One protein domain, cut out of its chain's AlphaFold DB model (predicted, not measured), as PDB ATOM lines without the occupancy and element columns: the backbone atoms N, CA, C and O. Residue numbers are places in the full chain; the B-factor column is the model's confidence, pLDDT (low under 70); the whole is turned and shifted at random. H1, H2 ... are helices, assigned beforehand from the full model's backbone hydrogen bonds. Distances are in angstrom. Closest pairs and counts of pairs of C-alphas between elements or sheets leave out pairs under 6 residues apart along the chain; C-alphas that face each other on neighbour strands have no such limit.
ATOM      1  N   GLU A  15      -1.993 -34.326 106.264       94.44
ATOM      2  CA  GLU A  15      -3.424 -34.327 105.918       94.44
ATOM      3  C   GLU A  15      -4.176 -33.157 106.577       94.44
ATOM      4  O   GLU A  15      -5.031 -32.521 105.955       94.44
ATOM      5  N   TYR A  16      -3.843 -32.834 107.833       95.25
ATOM      6  CA  TYR A  16      -4.457 -31.708 108.536       95.25
ATOM      7  C   TYR A  16      -3.989 -30.383 107.936       95.25
ATOM      8  O   TYR A  16      -4.809 -29.503 107.670       95.25
ATOM      9  N   ILE A  17      -2.682 -30.253 107.684       97.31
ATOM     10  CA  ILE A  17      -2.096 -29.050 107.089       97.31
ATOM     11  C   ILE A  17      -2.720 -28.792 105.711       97.31
ATOM     12  O   ILE A  17      -3.201 -27.686 105.464       97.31
ATOM     13  N   GLU A  18      -2.795 -29.798 104.833       96.94
ATOM     14  CA  GLU A  18      -3.381 -29.668 103.490       96.94
ATOM     15  C   GLU A  18      -4.834 -29.169 103.535       96.94
ATOM     16  O   GLU A  18      -5.238 -28.316 102.736       96.94
ATOM     17  N   ARG A  19      -5.617 -29.630 104.515       96.06
ATOM     18  CA  ARG A  19      -6.987 -29.155 104.727       96.06
ATOM     19  C   ARG A  19      -7.043 -27.663 105.074       96.06
ATOM     20  O   ARG A  19      -7.891 -26.949 104.538       96.06
ATOM     21  N   GLU A  20      -6.148 -27.178 105.934       97.12
ATOM     22  CA  GLU A  20      -6.072 -25.751 106.278       97.12
ATOM     23  C   GLU A  20      -5.624 -24.897 105.076       97.12
ATOM     24  O   GLU A  20      -6.176 -23.820 104.841       97.12
ATOM     25  N   TRP A  21      -4.715 -25.399 104.230       97.38
ATOM     26  CA  TRP A  21      -4.344 -24.727 102.973       97.38
ATOM     27  C   TRP A  21      -5.537 -24.547 102.030       97.38
ATOM     28  O   TRP A  21      -5.695 -23.484 101.425       97.38
ATOM     29  N   GLN A  22      -6.414 -25.551 101.919       97.44
ATOM     30  CA  GLN A  22      -7.636 -25.433 101.119       97.44
ATOM     31  C   GLN A  22      -8.591 -24.365 101.670       97.44
ATOM     32  O   GLN A  22      -9.253 -23.676 100.890       97.44
ATOM     33  N   LEU A  23      -8.661 -24.207 102.996       96.94
ATOM     34  CA  LEU A  23      -9.450 -23.155 103.635       96.94
ATOM     35  C   LEU A  23      -8.879 -21.764 103.326       96.94
ATOM     36  O   LEU A  23      -9.627 -20.886 102.894       96.94
ATOM     37  N   LEU A  24      -7.565 -21.581 103.488       97.19
ATOM     38  CA  LEU A  24      -6.887 -20.316 103.192       97.19
ATOM     39  C   LEU A  24      -7.036 -19.924 101.720       97.19
ATOM     40  O   LEU A  24      -7.364 -18.778 101.427       97.19
ATOM     41  N   LYS A  25      -6.898 -20.884 100.800       97.31
ATOM     42  CA  LYS A  25      -7.126 -20.658  99.368       97.31
ATOM     43  C   LYS A  25      -8.535 -20.130  99.089       97.31
ATOM     44  O   LYS A  25      -8.689 -19.182  98.332       97.31
ATOM     45  N   ARG A  26      -9.569 -20.697  99.719       97.38
ATOM     46  CA  ARG A  26     -10.950 -20.200  99.559       97.38
ATOM     47  C   ARG A  26     -11.136 -18.800 100.147       97.38
ATOM     48  O   ARG A  26     -11.906 -18.009  99.605       97.38
ATOM     49  N   ALA A  27     -10.468 -18.493 101.260       97.25
ATOM     50  CA  ALA A  27     -10.504 -17.167 101.873       97.25
ATOM     51  C   ALA A  27      -9.846 -16.102 100.974       97.25
ATOM     52  O   ALA A  27     -10.362 -14.994 100.845       97.25
ATOM     53  N   ASP A  28      -8.751 -16.463 100.308       97.06
ATOM     54  CA  ASP A  28      -8.090 -15.635  99.298       97.06
ATOM     55  C   ASP A  28      -8.972 -15.445  98.051       97.06
ATOM     56  O   ASP A  28      -9.296 -14.318  97.682       97.06
ATOM     57  N   GLU A  29      -9.487 -16.537  97.473       97.38
ATOM     58  CA  GLU A  29     -10.351 -16.507  96.278       97.38
ATOM     59  C   GLU A  29     -11.658 -15.718  96.491       97.38
ATOM     60  O   GLU A  29     -12.223 -15.179  95.539       97.38
ATOM     61  N   SER A  30     -12.150 -15.641  97.731       97.25
ATOM     62  CA  SER A  30     -13.334 -14.850  98.103       97.25
ATOM     63  C   SER A  30     -13.020 -13.407  98.516       97.25
ATOM     64  O   SER A  30     -13.947 -12.635  98.764       97.25
ATOM     65  N   GLY A  31     -11.740 -13.026  98.574       96.31
ATOM     66  CA  GLY A  31     -11.286 -11.670  98.889       96.31
ATOM     67  C   GLY A  31     -11.409 -11.270 100.363       96.31
ATOM     68  O   GLY A  31     -11.315 -10.084 100.677       96.31
ATOM     69  N   ILE A  32     -11.637 -12.222 101.275       96.88
ATOM     70  CA  ILE A  32     -11.699 -11.946 102.722       96.88
ATOM     71  C   ILE A  32     -10.312 -11.974 103.377       96.88
ATOM     72  O   ILE A  32     -10.112 -11.342 104.416       96.88
ATOM     73  N   LEU A  33      -9.350 -12.682 102.776       96.19
ATOM     74  CA  LEU A  33      -7.949 -12.650 103.179       96.19
ATOM     75  C   LEU A  33      -7.257 -11.479 102.473       96.19
ATOM     76  O   LEU A  33      -7.220 -11.423 101.249       96.19
ATOM     77  N   THR A  34      -6.746 -10.515 103.243       94.69
ATOM     78  CA  THR A  34      -6.116  -9.298 102.703       94.69
ATOM     79  C   THR A  34      -4.875  -8.915 103.499       94.69
ATOM     80  O   THR A  34      -4.789  -9.176 104.699       94.69
ATOM     81  N   GLU A  35      -3.929  -8.261 102.828       93.75
ATOM     82  CA  GLU A  35      -2.723  -7.704 103.441       93.75
ATOM     83  C   GLU A  35      -2.865  -6.189 103.628       93.75
ATOM     84  O   GLU A  35      -3.403  -5.481 102.774       93.75
ATOM     85  N   GLY A  36      -2.377  -5.672 104.755       92.56
ATOM     86  CA  GLY A  36      -2.328  -4.237 104.992       92.56
ATOM     87  C   GLY A  36      -1.589  -3.866 106.270       92.56
ATOM     88  O   GLY A  36      -1.406  -4.683 107.170       92.56
ATOM     89  N   PHE A  37      -1.202  -2.597 106.362       94.06
ATOM     90  CA  PHE A  37      -0.528  -2.041 107.533       94.06
ATOM     91  C   PHE A  37      -1.556  -1.520 108.530       94.06
ATOM     92  O   PHE A  37      -2.391  -0.677 108.194       94.06
ATOM     93  N   ARG A  38      -1.516  -2.039 109.758       90.75
ATOM     94  CA  ARG A  38      -2.447  -1.680 110.833       90.75
ATOM     95  C   ARG A  38      -1.716  -1.640 112.167       90.75
ATOM     96  O   ARG A  38      -0.739  -2.357 112.364       90.75
ATOM     97  N   VAL A  39      -2.227  -0.830 113.093       90.94
ATOM     98  CA  VAL A  39      -1.824  -0.906 114.499       90.94
ATOM     99  C   VAL A  39      -2.437  -2.175 115.087       90.94
ATOM    100  O   VAL A  39      -3.655  -2.348 115.057       90.94
ATOM    101  N   VAL A  40      -1.591  -3.070 115.586       93.06
ATOM    102  CA  VAL A  40      -1.989  -4.347 116.188       93.06
ATOM    103  C   VAL A  40      -1.317  -4.514 117.542       93.06
ATOM    104  O   VAL A  40      -0.264  -3.928 117.798       93.06
ATOM    105  N   ALA A  41      -1.914  -5.330 118.409       92.19
ATOM    106  CA  ALA A  41      -1.233  -5.761 119.617       92.19
ATOM    107  C   ALA A  41       0.014  -6.561 119.228       92.19
ATOM    108  O   ALA A  41      -0.045  -7.449 118.376       92.19
ATOM    109  N   TYR A  42       1.144  -6.234 119.843       93.12
ATOM    110  CA  TYR A  42       2.432  -6.824 119.516       93.12
ATOM    111  C   TYR A  42       3.091  -7.353 120.782       93.12
ATOM    112  O   TYR A  42       3.198  -6.632 121.774       93.12
ATOM    113  N   CYS A  43       3.547  -8.604 120.741       92.62
ATOM    114  CA  CYS A  43       4.296  -9.194 121.839       92.62
ATOM    115  C   CYS A  43       5.802  -8.999 121.596       92.62
ATOM    116  O   CYS A  43       6.355  -9.653 120.706       92.62
ATOM    117  N   PRO A  44       6.501  -8.162 122.387       91.50
ATOM    118  CA  PRO A  44       7.934  -7.936 122.202       91.50
ATOM    119  C   PRO A  44       8.770  -9.193 122.469       91.50
ATOM    120  O   PRO A  44       9.785  -9.396 121.806       91.50
ATOM    121  N   SER A  45       8.329 -10.063 123.382       93.06
ATOM    122  CA  SER A  45       9.025 -11.315 123.706       93.06
ATOM    123  C   SER A  45       8.911 -12.356 122.592       93.06
ATOM    124  O   SER A  45       9.882 -13.049 122.301       93.06
ATOM    125  N   CYS A  46       7.740 -12.465 121.958       93.31
ATOM    126  CA  CYS A  46       7.494 -13.417 120.867       93.31
ATOM    127  C   CYS A  46       7.876 -12.862 119.490       93.31
ATOM    128  O   CYS A  46       7.948 -13.625 118.533       93.31
ATOM    129  N   GLN A  47       8.097 -11.549 119.389       94.50
ATOM    130  CA  GLN A  47       8.416 -10.841 118.150       94.50
ATOM    131  C   GLN A  47       7.359 -11.025 117.048       94.50
ATOM    132  O   GLN A  47       7.680 -11.160 115.870       94.50
ATOM    133  N   THR A  48       6.080 -11.044 117.437       94.50
ATOM    134  CA  THR A  48       4.955 -11.219 116.511       94.50
ATOM    135  C   THR A  48       3.709 -10.466 116.978       94.50
ATOM    136  O   THR A  48       3.560 -10.129 118.159       94.50
ATOM    137  N   SER A  49       2.807 -10.196 116.036       93.62
ATOM    138  CA  SER A  49       1.477  -9.655 116.306       93.62
ATOM    139  C   SER A  49       0.574 -10.698 116.961       93.62
ATOM    140  O   SER A  49       0.636 -11.875 116.608       93.62
ATOM    141  N   LEU A  50      -0.309 -10.247 117.846       92.00
ATOM    142  CA  LEU A  50      -1.320 -11.078 118.495       92.00
ATOM    143  C   LEU A  50      -2.703 -10.844 117.885       92.00
ATOM    144  O   LEU A  50      -3.062  -9.725 117.504       92.00
ATOM    145  N   SER A  51      -3.503 -11.902 117.844       91.12
ATOM    146  CA  SER A  51      -4.923 -11.822 117.520       91.12
ATOM    147  C   SER A  51      -5.719 -11.174 118.659       91.12
ATOM    148  O   SER A  51      -5.325 -11.191 119.827       91.12
ATOM    149  N   HIS A  52      -6.902 -10.642 118.343       86.31
ATOM    150  CA  HIS A  52      -7.778 -10.031 119.348       86.31
ATOM    151  C   HIS A  52      -8.178 -11.016 120.466       86.31
ATOM    152  O   HIS A  52      -8.280 -10.640 121.633       86.31
ATOM    153  N   SER A  53      -8.366 -12.292 120.119       88.31
ATOM    154  CA  SER A  53      -8.724 -13.348 121.069       88.31
ATOM    155  C   SER A  53      -7.607 -13.677 122.059       88.31
ATOM    156  O   SER A  53      -7.911 -14.025 123.197       88.31
ATOM    157  N   GLU A  54      -6.339 -13.569 121.657       87.44
ATOM    158  CA  GLU A  54      -5.190 -13.800 122.545       87.44
ATOM    159  C   GLU A  54      -5.025 -12.658 123.549       87.44
ATOM    160  O   GLU A  54      -4.850 -12.906 124.739       87.44
ATOM    161  N   VAL A  55      -5.165 -11.409 123.092       85.88
ATOM    162  CA  VAL A  55      -5.038 -10.220 123.953       85.88
ATOM    163  C   VAL A  55      -6.070 -10.240 125.082       85.88
ATOM    164  O   VAL A  55      -5.732  -9.987 126.236       85.88
ATOM    165  N   ASN A  56      -7.320 -10.601 124.775       82.94
ATOM    166  CA  ASN A  56      -8.403 -10.590 125.761       82.94
ATOM    167  C   ASN A  56      -8.238 -11.606 126.899       82.94
ATOM    168  O   ASN A  56      -8.886 -11.462 127.934       82.94
ATOM    169  N   GLN A  57      -7.388 -12.620 126.734       79.88
ATOM    170  CA  GLN A  57      -7.139 -13.628 127.767       79.88
ATOM    171  C   GLN A  57      -6.049 -13.208 128.764       79.88
ATOM    172  O   GLN A  57      -5.930 -13.834 129.813       79.88
TER     173      GLN A  57
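This is residues 15 to 57 of the 153 residues of the protein "Isoleucyl-tRNA synthetase (IARS, ileS)" of uncultured marine thaumarchaeote AD1000_18_B11 (UniProt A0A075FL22). What is seen? A long link joins helix H1 at one side to a small head with short H2. What makes it up? The printed part has 43 residues, under half in its two named helices, H1 then H2, with no named strand: all helix. It is only just loose, close to extended: radius of gyration of the C-alphas 13.7 A, spans 31 by 25 by 18 A.

Do helices meet? H1, residues 15 to 29, and H2, residues 52 to 55, are apart. What pairs between? Residues 42 to 43 pair antiparallel with 48 to 49. And backbones? Every O i to N i+4 pair in H1 is within hydrogen-bond range; H2 is too short for one.

Where is H1? It begins at C-alpha 15, (-3.424, -34.327, 105.918), and spans 21.4 A. Where does H2 end? It ends at C-alpha 55, (-5.038, -10.220, 123.953).

How large? C-alphas 15 and 39, the farthest pair, are 34.5 A apart. Any cut or low pLDDT? The printed part has no cut; no printed residue is under 70.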